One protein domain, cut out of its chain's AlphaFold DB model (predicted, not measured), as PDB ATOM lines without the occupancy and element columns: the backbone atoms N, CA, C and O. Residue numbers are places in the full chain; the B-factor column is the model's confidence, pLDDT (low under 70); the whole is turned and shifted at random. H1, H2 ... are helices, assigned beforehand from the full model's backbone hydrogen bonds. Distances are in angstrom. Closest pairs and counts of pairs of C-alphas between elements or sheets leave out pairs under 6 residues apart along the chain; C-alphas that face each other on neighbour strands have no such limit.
ATOM      1  N   GLY A  26      19.670 -51.777 152.443       92.31
ATOM      2  CA  GLY A  26      20.122 -50.779 151.480       92.31
ATOM      3  C   GLY A  26      19.122 -50.554 150.345       92.31
ATOM      4  O   GLY A  26      17.907 -50.555 150.558       92.31
ATOM      5  N   ASN A  27      19.644 -50.313 149.147       95.12
ATOM      6  CA  ASN A  27      18.848 -50.031 147.960       95.12
ATOM      7  C   ASN A  27      18.587 -51.277 147.099       95.12
ATOM      8  O   ASN A  27      17.578 -51.301 146.391       95.12
ATOM      9  N   TRP A  28      19.464 -52.279 147.164       95.25
ATOM     10  CA  TRP A  28      19.509 -53.426 146.255       95.25
ATOM     11  C   TRP A  28      19.113 -54.736 146.922       95.25
ATOM     12  O   TRP A  28      18.389 -55.524 146.331       95.25
ATOM     13  N   CYS A  29      19.526 -54.983 148.163       93.00
ATOM     14  CA  CYS A  29      19.241 -56.272 148.782       93.00
ATOM     15  C   CYS A  29      17.754 -56.402 149.128       93.00
ATOM     16  O   CYS A  29      17.255 -55.712 150.019       93.00
ATOM     17  N   GLY A  30      17.061 -57.332 148.478       88.19
ATOM     18  CA  GLY A  30      15.686 -57.689 148.807       88.19
ATOM     19  C   GLY A  30      14.916 -58.188 147.591       88.19
ATOM     20  O   GLY A  30      15.266 -57.904 146.452       88.19
ATOM     21  N   ILE A  31      13.832 -58.924 147.833       84.12
ATOM     22  CA  ILE A  31      12.895 -59.274 146.759       84.12
ATOM     23  C   ILE A  31      12.257 -57.980 146.232       84.12
ATOM     24  O   ILE A  31      11.851 -57.131 147.025       84.12
ATOM     25  N   ASP A  32      12.187 -57.849 144.906       85.44
ATOM     26  CA  ASP A  32      11.680 -56.672 144.184       85.44
ATOM     27  C   ASP A  32      12.475 -55.367 144.424       85.44
ATOM     28  O   ASP A  32      11.973 -54.267 144.172       85.44
ATOM     29  N   PRO A  41      24.579 -48.045 145.429       97.75
ATOM     30  CA  PRO A  41      24.582 -48.873 146.627       97.75
ATOM     31  C   PRO A  41      24.999 -48.051 147.855       97.75
ATOM     32  O   PRO A  41      25.869 -47.183 147.760       97.75
ATOM     33  N   VAL A  42      24.376 -48.314 149.007       96.81
ATOM     34  CA  VAL A  42      24.615 -47.552 150.248       96.81
ATOM     35  C   VAL A  42      25.919 -47.939 150.946       96.81
ATOM     36  O   VAL A  42      26.493 -47.120 151.662       96.81
ATOM     37  N   ASP A  43      26.394 -49.167 150.731       97.12
ATOM     38  CA  ASP A  43      27.666 -49.680 151.238       97.12
ATOM     39  C   ASP A  43      28.176 -50.884 150.413       97.12
ATOM     40  O   ASP A  43      27.644 -51.213 149.352       97.12
ATOM     41  N   ALA A  44      29.238 -51.540 150.893       98.25
ATOM     42  CA  ALA A  44      29.853 -52.680 150.215       98.25
ATOM     43  C   ALA A  44      28.949 -53.924 150.145       98.25
ATOM     44  O   ALA A  44      29.034 -54.676 149.173       98.25
ATOM     45  N   PHE A  45      28.086 -54.135 151.141       97.50
ATOM     46  CA  PHE A  45      27.141 -55.246 151.158       97.50
ATOM     47  C   PHE A  45      25.994 -55.011 150.174       97.50
ATOM     48  O   PHE A  45      25.662 -55.894 149.389       97.50
ATOM     49  N   ASP A  46      25.447 -53.798 150.151       97.50
ATOM     50  CA  ASP A  46      24.433 -53.387 149.181       97.50
ATOM     51  C   ASP A  46      24.979 -53.444 147.745       97.50
ATOM     52  O   ASP A  46      24.304 -53.881 146.816       97.50
ATOM     53  N   ALA A  47      26.260 -53.109 147.559       98.44
ATOM     54  CA  ALA A  47      26.934 -53.262 146.274       98.44
ATOM     55  C   ALA A  47      27.078 -54.733 145.842       98.44
ATOM     56  O   ALA A  47      27.094 -55.005 144.639       98.44
ATOM     57  N   ALA A  48      27.197 -55.674 146.785       98.19
ATOM     58  CA  ALA A  48      27.214 -57.105 146.481       98.19
ATOM     59  C   ALA A  48      25.843 -57.580 145.983       98.19
ATOM     60  O   ALA A  48      25.771 -58.299 144.986       98.19
ATOM     61  N   CYS A  49      24.756 -57.109 146.603       97.06
ATOM     62  CA  CYS A  49      23.396 -57.371 146.127       97.06
ATOM     63  C   CYS A  49      23.178 -56.804 144.724       97.06
ATOM     64  O   CYS A  49      22.767 -57.538 143.834       97.06
ATOM     65  N   MET A  50      23.612 -55.563 144.473       97.94
ATOM     66  CA  MET A  50      23.561 -54.969 143.132       97.94
ATOM     67  C   MET A  50      24.222 -55.850 142.064       97.94
ATOM     68  O   MET A  50      23.686 -56.019 140.970       97.94
ATOM     69  N   ARG A  51      25.404 -56.410 142.357       98.06
ATOM     70  CA  ARG A  51      26.107 -57.309 141.429       98.06
ATOM     71  C   ARG A  51      25.370 -58.633 141.231       98.06
ATOM     72  O   ARG A  51      25.379 -59.149 140.116       98.06
ATOM     73  N   HIS A  52      24.753 -59.175 142.279       96.75
ATOM     74  CA  HIS A  52      23.959 -60.404 142.207       96.75
ATOM     75  C   HIS A  52      22.695 -60.215 141.364       96.75
ATOM     76  O   HIS A  52      22.483 -60.982 140.422       96.75
ATOM     77  N   ASP A  53      21.938 -59.146 141.605       96.00
ATOM     78  CA  ASP A  53      20.737 -58.806 140.835       96.00
ATOM     79  C   ASP A  53      21.084 -58.614 139.356       96.00
ATOM     80  O   ASP A  53      20.468 -59.197 138.466       96.00
ATOM     81  N   LEU A  54      22.155 -57.869 139.072       96.12
ATOM     82  CA  LEU A  54      22.659 -57.697 137.711       96.12
ATOM     83  C   LEU A  54      23.070 -59.019 137.053       96.12
ATOM     84  O   LEU A  54      22.819 -59.213 135.863       96.12
ATOM     85  N   CYS A  55      23.694 -59.927 137.800       97.19
ATOM     86  CA  CYS A  55      24.127 -61.225 137.290       97.19
ATOM     87  C   CYS A  55      22.937 -62.129 136.939       97.19
ATOM     88  O   CYS A  55      22.923 -62.731 135.867       97.19
ATOM     89  N   THR A  56      21.914 -62.175 137.796       95.12
ATOM     90  CA  THR A  56      20.728 -63.036 137.623       95.12
ATOM     91  C   THR A  56      19.787 -62.572 136.506       95.12
ATOM     92  O   THR A  56      18.919 -63.320 136.071       95.12
ATOM     93  N   THR A  57      19.989 -61.368 135.956       94.31
ATOM     94  CA  THR A  57      19.275 -60.925 134.741       94.31
ATOM     95  C   THR A  57      19.730 -61.648 133.468       94.31
ATOM     96  O   THR A  57      19.046 -61.582 132.444       94.31
ATOM     97  N   GLN A  58      20.886 -62.317 133.500       93.88
ATOM     98  CA  GLN A  58      21.426 -63.030 132.345       93.88
ATOM     99  C   GLN A  58      20.702 -64.369 132.132       93.88
ATOM    100  O   GLN A  58      20.343 -65.044 133.094       93.88
ATOM    101  N   PRO A  59      20.504 -64.809 130.878       92.62
ATOM    102  CA  PRO A  59      19.888 -66.102 130.609       92.62
ATOM    103  C   PRO A  59      20.785 -67.250 131.092       92.62
ATOM    104  O   PRO A  59      21.973 -67.293 130.773       92.62
ATOM    105  N   GLY A  60      20.209 -68.226 131.795       92.25
ATOM    106  CA  GLY A  60      20.925 -69.423 132.239       92.25
ATOM    107  C   GLY A  60      20.587 -69.821 133.671       92.25
ATOM    108  O   GLY A  60      19.517 -69.502 134.176       92.25
ATOM    109  N   SER A  61      21.494 -70.571 134.296       92.00
ATOM    110  CA  SER A  61      21.394 -70.903 135.719       92.00
ATOM    111  C   SER A  61      21.946 -69.764 136.571       92.00
ATOM    112  O   SER A  61      23.039 -69.273 136.293       92.00
ATOM    113  N   ASP A  62      21.252 -69.438 137.661       93.75
ATOM    114  CA  ASP A  62      21.716 -68.477 138.667       93.75
ATOM    115  C   ASP A  62      22.851 -69.020 139.544       93.75
ATOM    116  O   ASP A  62      23.482 -68.256 140.269       93.75
ATOM    117  N   THR A  63      23.121 -70.330 139.524       93.44
ATOM    118  CA  THR A  63      24.080 -70.965 140.445       93.44
ATOM    119  C   THR A  63      25.457 -70.281 140.465       93.44
ATOM    120  O   THR A  63      25.980 -70.065 141.558       93.44
ATOM    121  N   PRO A  64      26.061 -69.870 139.329       93.94
ATOM    122  CA  PRO A  64      27.317 -69.119 139.351       93.94
ATOM    123  C   PRO A  64      27.193 -67.745 140.028       93.94
ATOM    124  O   PRO A  64      28.099 -67.352 140.763       93.94
ATOM    125  N   CYS A  65      26.077 -67.037 139.821       96.31
ATOM    126  CA  CYS A  65      25.795 -65.755 140.473       96.31
ATOM    127  C   CYS A  65      25.640 -65.940 141.988       96.31
ATOM    128  O   CYS A  65      26.238 -65.202 142.768       96.31
ATOM    129  N   ASP A  66      24.893 -66.965 142.397       95.56
ATOM    130  CA  ASP A  66      24.659 -67.338 143.791       95.56
ATOM    131  C   ASP A  66      25.972 -67.683 144.520       95.56
ATOM    132  O   ASP A  66      26.212 -67.204 145.630       95.56
ATOM    133  N   ILE A  67      26.854 -68.466 143.882       94.25
ATOM    134  CA  ILE A  67      28.188 -68.802 144.410       94.25
ATOM    135  C   ILE A  67      29.039 -67.542 144.587       94.25
ATOM    136  O   ILE A  67      29.651 -67.355 145.643       94.25
ATOM    137  N   ALA A  68      29.089 -66.683 143.564       96.06
ATOM    138  CA  ALA A  68      29.872 -65.452 143.605       96.06
ATOM    139  C   ALA A  68      29.378 -64.513 144.714       96.06
ATOM    140  O   ALA A  68      30.185 -64.002 145.491       96.06
ATOM    141  N   PHE A  69      28.060 -64.356 144.839       96.38
ATOM    142  CA  PHE A  69      27.430 -63.530 145.863       96.38
ATOM    143  C   PHE A  69      27.736 -64.022 147.282       96.38
ATOM    144  O   PHE A  69      28.204 -63.250 148.117       96.38
ATOM    145  N   VAL A  70      27.550 -65.317 147.561       95.06
ATOM    146  CA  VAL A  70      27.863 -65.891 148.883       95.06
ATOM    147  C   VAL A  70      29.354 -65.760 149.204       95.06
ATOM    148  O   VAL A  70      29.716 -65.425 150.335       95.06
ATOM    149  N   GLY A  71      30.233 -65.998 148.228       95.38
ATOM    150  CA  GLY A  71      31.674 -65.798 148.398       95.38
ATOM    151  C   GLY A  71      32.023 -64.354 148.764       95.38
ATOM    152  O   GLY A  71      32.823 -64.112 149.671       95.38
ATOM    153  N   GLU A  72      31.378 -63.394 148.108       97.75
ATOM    154  CA  GLU A  72      31.553 -61.971 148.367       97.75
ATOM    155  C   GLU A  72      31.045 -61.550 149.752       97.75
ATOM    156  O   GLU A  72      31.794 -60.917 150.498       97.75
ATOM    157  N   LEU A  73      29.833 -61.962 150.147       95.81
ATOM    158  CA  LEU A  73      29.293 -61.684 151.483       95.81
ATOM    159  C   LEU A  73      30.231 -62.172 152.591       95.81
ATOM    160  O   LEU A  73      30.481 -61.453 153.558       95.81
ATOM    161  N   ARG A  74      30.790 -63.376 152.438       94.31
ATOM    162  CA  ARG A  74      31.715 -63.959 153.420       94.31
ATOM    163  C   ARG A  74      33.050 -63.222 153.466       94.31
ATOM    164  O   ARG A  74      33.599 -63.044 154.550       94.31
ATOM    165  N   SER A  75      33.555 -62.770 152.318       97.69
ATOM    166  CA  SER A  75      34.760 -61.937 152.248       97.69
ATOM    167  C   SER A  75      34.553 -60.600 152.964       97.69
ATOM    168  O   SER A  75      35.364 -60.221 153.808       97.69
ATOM    169  N   LEU A  76      33.433 -59.922 152.700       97.75
ATOM    170  CA  LEU A  76      33.074 -58.669 153.369       97.75
ATOM    171  C   LEU A  76      32.885 -58.863 154.875       97.75
ATOM    172  O   LEU A  76      33.418 -58.089 155.666       97.75
ATOM    173  N   ALA A  77      32.197 -59.928 155.288       95.00
ATOM    174  CA  ALA A  77      32.009 -60.246 156.699       95.00
ATOM    175  C   ALA A  77      33.337 -60.520 157.418       95.00
ATOM    176  O   ALA A  77      33.526 -60.072 158.548       95.00
ATOM    177  N   ALA A  78      34.280 -61.202 156.761       96.62
ATOM    178  CA  ALA A  78      35.618 -61.423 157.302       96.62
ATOM    179  C   ALA A  78      36.421 -60.116 157.439       96.62
ATOM    180  O   ALA A  78      37.176 -59.968 158.395       96.62
ATOM    181  N   GLN A  79      36.245 -59.165 156.517       97.81
ATOM    182  CA  GLN A  79      36.919 -57.862 156.554       97.81
ATOM    183  C   GLN A  79      36.338 -56.923 157.619       97.81
ATOM    184  O   GLN A  79      37.086 -56.220 158.294       97.81
ATOM    185  N   LEU A  80      35.010 -56.898 157.762       96.44
ATOM    186  CA  LEU A  80      34.290 -55.947 158.615       96.44
ATOM    187  C   LEU A  80      33.970 -56.501 160.011       96.44
ATOM    188  O   LEU A  80      33.588 -55.746 160.902       96.44
ATOM    189  N   GLY A  81      34.113 -57.812 160.214       96.31
ATOM    190  CA  GLY A  81      33.841 -58.483 161.485       96.31
ATOM    191  C   GLY A  81      32.356 -58.724 161.776       96.31
ATOM    192  O   GLY A  81      32.019 -59.133 162.886       96.31
ATOM    193  N   TYR A  82      31.458 -58.483 160.814       91.00
ATOM    194  CA  TYR A  82      30.028 -58.775 160.942       91.00
ATOM    195  C   TYR A  82      29.361 -58.997 159.577       91.00
ATOM    196  O   TYR A  82      29.827 -58.486 158.563       91.00
ATOM    197  N   LEU A  83      28.236 -59.721 159.562       89.94
ATOM    198  CA  LEU A  83      27.325 -59.832 158.416       89.94
ATOM    199  C   LEU A  83      25.952 -59.274 158.834       89.94
ATOM    200  O   LEU A  83      25.409 -59.758 159.838       89.94
ATOM    201  N   PRO A  84      25.373 -58.280 158.128       88.75
ATOM    202  CA  PRO A  84      24.040 -57.768 158.431       88.75
ATOM    203  C   PRO A  84      23.009 -58.892 158.542       88.75
ATOM    204  O   PRO A  84      22.991 -59.800 157.716       88.75
ATOM    205  N   ARG A  85      22.117 -58.825 159.540       84.75
ATOM    206  CA  ARG A  85      21.081 -59.857 159.755       84.75
ATOM    207  C   ARG A  85      20.260 -60.173 158.492       84.75
ATOM    208  O   ARG A  85      20.136 -61.355 158.178       84.75
ATOM    209  N   PRO A  86      19.791 -59.180 157.704       85.00
ATOM    210  CA  PRO A  86      19.123 -59.460 156.431       85.00
ATOM    211  C   PRO A  86      19.943 -60.353 155.482       85.00
ATOM    212  O   PRO A  86      19.406 -61.242 154.826       85.00
ATOM    213  N   LEU A  87      21.264 -60.179 155.468       89.38
ATOM    214  CA  LEU A  87      22.167 -60.924 154.594       89.38
ATOM    215  C   LEU A  87      22.537 -62.304 155.137       89.38
ATOM    216  O   LEU A  87      22.855 -63.184 154.345       89.38
ATOM    217  N   GLN A  88      22.410 -62.542 156.446       88.12
ATOM    218  CA  GLN A  88      22.495 -63.897 157.011       88.12
ATOM    219  C   GLN A  88      21.350 -64.779 156.491       88.12
ATOM    220  O   GLN A  88      21.562 -65.944 156.156       88.12
ATOM    221  N   TRP A  89      20.141 -64.216 156.371       84.31
ATOM    222  CA  TRP A  89      19.013 -64.901 155.733       84.31
ATOM    223  C   TRP A  89      19.280 -65.162 154.249       84.31
ATOM    224  O   TRP A  89      19.087 -66.288 153.787       84.31
ATOM    225  N   ALA A  90      19.762 -64.149 153.521       87.81
ATOM    226  CA  ALA A  90      20.053 -64.276 152.095       87.81
ATOM    227  C   ALA A  90      21.101 -65.367 151.832       87.81
ATOM    228  O   ALA A  90      20.861 -66.264 151.025       87.81
ATOM    229  N   GLU A  91      22.218 -65.354 152.568       90.06
ATOM    230  CA  GLU A  91      23.266 -66.372 152.458       90.06
ATOM    231  C   GLU A  91      22.705 -67.780 152.700       90.06
ATOM    232  O   GLU A  91      22.970 -68.700 151.924       90.06
ATOM    233  N   TYR A  92      21.902 -67.955 153.752       88.75
ATOM    234  CA  TYR A  92      21.325 -69.251 154.100       88.75
ATOM    235  C   TYR A  92      20.412 -69.796 152.999       88.75
ATOM    236  O   TYR A  92      20.579 -70.937 152.567       88.75
ATOM    237  N   VAL A  93      19.462 -68.987 152.522       88.12
ATOM    238  CA  VAL A  93      18.511 -69.401 151.480       88.12
ATOM    239  C   VAL A  93      19.235 -69.690 150.170       88.12
ATOM    240  O   VAL A  93      18.954 -70.702 149.528       88.12
ATOM    241  N   ILE A  94      20.214 -68.867 149.798       90.75
ATOM    242  CA  ILE A  94      20.989 -69.066 148.572       90.75
ATOM    243  C   ILE A  94      21.844 -70.334 148.664       90.75
ATOM    244  O   ILE A  94      21.883 -71.116 147.714       90.75
ATOM    245  N   ARG A  95      22.449 -70.629 149.818       91.38
ATOM    246  CA  ARG A  95      23.153 -71.901 150.047       91.38
ATOM    247  C   ARG A  95      22.216 -73.112 150.079       91.38
ATOM    248  O   ARG A  95      22.680 -74.210 149.801       91.38
ATOM    249  N   LEU A  96      20.924 -72.957 150.377       89.38
ATOM    250  CA  LEU A  96      19.941 -74.032 150.182       89.38
ATOM    251  C   LEU A  96      19.565 -74.213 148.705       89.38
ATOM    252  O   LEU A  96      19.500 -75.345 148.238       89.38
ATOM    253  N   LYS A  97      19.334 -73.113 147.978       87.94
ATOM    254  CA  LYS A  97      18.998 -73.106 146.541       87.94
ATOM    255  C   LYS A  97      20.121 -73.709 145.696       87.94
ATOM    256  O   LYS A  97      19.869 -74.529 144.821       87.94
ATOM    257  N   SER A  98      21.348 -73.291 145.982       87.00
ATOM    258  CA  SER A  98      22.531 -73.515 145.151       87.00
ATOM    259  C   SER A  98      23.612 -74.330 145.877       87.00
ATOM    260  O   SER A  98      24.768 -74.333 145.472       87.00
ATOM    261  N   GLY A  99      23.278 -75.031 146.966       81.56
ATOM    262  CA  GLY A  99      24.205 -75.905 147.699       81.56
ATOM    263  C   GLY A  99      23.946 -77.399 147.526       81.56
ATOM    264  O   GLY A  99      23.081 -77.839 146.771       81.56
ATOM    265  N   GLY A 100      24.739 -78.202 148.238       69.50
ATOM    266  CA  GLY A 100      24.633 -79.663 148.252       69.50
ATOM    267  C   GLY A 100      25.478 -80.347 147.169       69.50
ATOM    268  O   GLY A 100      26.278 -79.685 146.505       69.50
ATOM    269  N   PRO A 101      25.324 -81.672 146.971       63.94
ATOM    270  CA  PRO A 101      26.197 -82.465 146.093       63.94
ATOM    271  C   PRO A 101      26.250 -81.987 144.635       63.94
ATOM    272  O   PRO A 101      27.189 -82.319 143.920       63.94
ATOM    273  N   TRP A 102      25.251 -81.211 144.208       68.50
ATOM    274  CA  TRP A 102      25.066 -80.773 142.825       68.50
ATOM    275  C   TRP A 102      25.184 -79.251 142.635       68.50
ATOM    276  O   TRP A 102      25.309 -78.801 141.502       68.50
ATOM    277  N   GLY A 103      25.149 -78.461 143.719       71.12
ATOM    278  CA  GLY A 103      25.121 -76.990 143.667       71.12
ATOM    279  C   GLY A 103      26.485 -76.308 143.821       71.12
ATOM    280  O   GLY A 103      26.635 -75.131 143.517       71.12
ATOM    281  N   GLY A 104      27.512 -77.034 144.274       79.88
ATOM    282  CA  GLY A 104      28.876 -76.503 144.391       79.88
ATOM    283  C   GLY A 104      29.127 -75.600 145.607       79.88
ATOM    284  O   GLY A 104      30.280 -75.270 145.876       79.88
ATOM    285  N   MET A 105      28.097 -75.252 146.389       85.06
ATOM    286  CA  MET A 105      28.253 -74.574 147.682       85.06
ATOM    287  C   MET A 105      28.117 -75.519 148.885       85.06
ATOM    288  O   MET A 105      27.301 -76.450 148.862       85.06
ATOM    289  N   PRO A 106      28.854 -75.260 149.985       85.50
ATOM    290  CA  PRO A 106      28.655 -75.979 151.235       85.50
ATOM    291  C   PRO A 106      27.259 -75.694 151.796       85.50
ATOM    292  O   PRO A 106      26.847 -74.534 151.912       85.50
ATOM    293  N   MET A 107      26.556 -76.752 152.205       88.19
ATOM    294  CA  MET A 107      25.253 -76.631 152.865       88.19
ATOM    295  C   MET A 107      25.347 -75.739 154.112       88.19
ATOM    296  O   MET A 107      26.394 -75.746 154.774       88.19
ATOM    297  N   PRO A 108      24.297 -74.968 154.447       88.31
ATOM    298  CA  PRO A 108      24.239 -74.226 155.700       88.31
ATOM    299  C   PRO A 108      24.470 -75.133 156.906       88.31
ATOM    300  O   PRO A 108      23.971 -76.258 156.967       88.31
ATOM    301  N   THR A 109      25.233 -74.641 157.874       87.81
ATOM    302  CA  THR A 109      25.437 -75.321 159.153       87.81
ATOM    303  C   THR A 109      24.263 -75.043 160.099       87.81
ATOM    304  O   THR A 109      23.528 -74.070 159.908       87.81
ATOM    305  N   PRO A 110      24.096 -75.825 161.181       85.81
ATOM    306  CA  PRO A 110      23.138 -75.481 162.233       85.81
ATOM    307  C   PRO A 110      23.360 -74.084 162.843       85.81
ATOM    308  O   PRO A 110      22.400 -73.447 163.270       85.81
ATOM    309  N   GLY A 111      24.603 -73.582 162.856       81.25
ATOM    310  CA  GLY A 111      24.918 -72.216 163.289       81.25
ATOM    311  C   GLY A 111      24.330 -71.150 162.364       81.25
ATOM    312  O   GLY A 111      23.738 -70.184 162.842       81.25
ATOM    313  N   ASP A 112      24.403 -71.378 161.053       83.56
ATOM    314  CA  ASP A 112      23.822 -70.489 160.040       83.56
ATOM    315  C   ASP A 112      22.289 -70.419 160.201       83.56
ATOM    316  O   ASP A 112      21.695 -69.342 160.137       83.56
ATOM    317  N   ALA A 113      21.647 -71.551 160.517       82.94
ATOM    318  CA  ALA A 113      20.210 -71.606 160.797       82.94
ATOM    319  C   ALA A 113      19.813 -70.767 162.026       82.94
ATOM    320  O   ALA A 113      18.764 -70.124 162.018       82.94
ATOM    321  N   MET A 114      20.646 -70.716 163.071       76.69
ATOM    322  CA  MET A 114      20.387 -69.845 164.225       76.69
ATOM    323  C   MET A 114      20.440 -68.357 163.853       76.69
ATOM    324  O   MET A 114      19.621 -67.586 164.353       76.69
ATOM    325  N   GLY A 115      21.337 -67.951 162.946       72.56
ATOM    326  CA  GLY A 115      21.379 -66.582 162.409       72.56
ATOM    327  C   GLY A 115      20.101 -66.208 161.650       72.56
ATOM    328  O   GLY A 115      19.527 -65.132 161.851       72.56
ATOM    329  N   VAL A 116      19.566 -67.147 160.864       77.62
ATOM    330  CA  VAL A 116      18.255 -66.999 160.211       77.62
ATOM    331  C   VAL A 116      17.128 -66.878 161.226       77.62
ATOM    332  O   VAL A 116      16.325 -65.954 161.132       77.62
ATOM    333  N   MET A 117      17.074 -67.754 162.229       70.69
ATOM    334  CA  MET A 117      16.044 -67.696 163.271       70.69
ATOM    335  C   MET A 117      16.123 -66.400 164.083       70.69
ATOM    336  O   MET A 117      15.087 -65.839 164.426       70.69
ATOM    337  N   SER A 118      17.328 -65.878 164.334       66.19
ATOM    338  CA  SER A 118      17.515 -64.558 164.947       66.19
ATOM    339  C   SER A 118      16.967 -63.436 164.067       66.19
ATOM    340  O   SER A 118      16.419 -62.473 164.595       66.19
ATOM    341  N   SER A 119      17.065 -63.573 162.745       64.81
ATOM    342  CA  SER A 119      16.520 -62.609 161.785       64.81
ATOM    343  C   SER A 119      14.991 -62.688 161.692       64.81
ATOM    344  O   SER A 119      14.340 -61.652 161.654       64.81
ATOM    345  N   LEU A 120      14.411 -63.893 161.733       66.00
ATOM    346  CA  LEU A 120      12.955 -64.112 161.740       66.00
ATOM    347  C   LEU A 120      12.296 -63.703 163.066       66.00
ATOM    348  O   LEU A 120      11.141 -63.289 163.086       66.00
ATOM    349  N   ALA A 121      13.018 -63.841 164.180       64.94
ATOM    350  CA  ALA A 121      12.566 -63.423 165.503       64.94
ATOM    351  C   ALA A 121      12.873 -61.946 165.801       64.94
ATOM    352  O   ALA A 121      12.405 -61.419 166.814       64.94
ATOM    353  N   ALA A 122      13.669 -61.277 164.958       61.72
ATOM    354  CA  ALA A 122      13.952 -59.862 165.118       61.72
ATOM    355  C   ALA A 122      12.701 -59.051 164.753       61.72
ATOM    356  O   ALA A 122      12.108 -59.268 163.696       61.72
TER     357      ALA A 122
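This is residues 26 to 32 and 41 to 122 of the 125 residues of an uncharacterized protein of Halochromatium sp (UniProt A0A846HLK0). The longest helix, H2, is paired side by side with H1, and H3 packs on H2 as well, so that three helices run back and forth with their centres in a triangle; a shorter helix, H4, crosses H3 steeply and packs on it alone. A long link, residues 98 to 109, joins H3 to H4 around the outside. The printed part has 89 residues with four named helices, H1 to H4 in chain order, and no named strand; its class is all helix. It is compact, with a radius of gyration of the C-alphas of 12.6 A, and rounded, spanning 35 by 34 by 26 A.

H2, residues 63 to 80, touches H1, residues 44 to 56, at a shallow tilt of 4 degrees, opposite ways; the closest C-alphas are those of Cys 55 and Cys 65, 5.8 A apart. With residues 66 to 73 alone, H2 touches H3, residues 85 to 97, closest at the C-alphas of Val 70 and Glu 91, 5.8 A. H2 and H3 run opposite ways at a shallow tilt of 32 degrees, only just short of steep. H1 and H2 form a helical hairpin, and so do H2 and H3. H3 touches H4, residues 110 to 120, at a steep tilt of 53 degrees, opposite ways; the C-alphas of Trp 89 and Val 116 are closest, 5.0 A. The helix packing is mostly aligned, but only just: 2 of these 3 touching pairs are at a shallow tilt. H1 and H3 are only just apart, 8.3 A at the closest; H4 is apart from H1 and H2. In H1, H2, H3 and H4, every O i to N i+4 pair is within hydrogen-bond range.

H2 measures 25.7 A from C-alpha 63 at (24.080, -70.965, 140.445) to C-alpha 80. H1 measures 18.7 A, beginning at C-alpha 44 (29.853, -52.680, 150.215). H3 measures 18.8 A, and H4, 15.3 A, ends at C-alpha 120 (12.955, -64.112, 161.740).

The C-alphas of Pro 59 and Ala 121 are the farthest apart, 35.8 A. Residues 33 to 40 are not printed, and C-alphas 32 and 41 are 15.3 A apart across this cut. The link H2 to H3 is tight, H1 to H2 short, H3 to H4 long. The pLDDT is under 70 at residues 100 to 102 and 118 to 122.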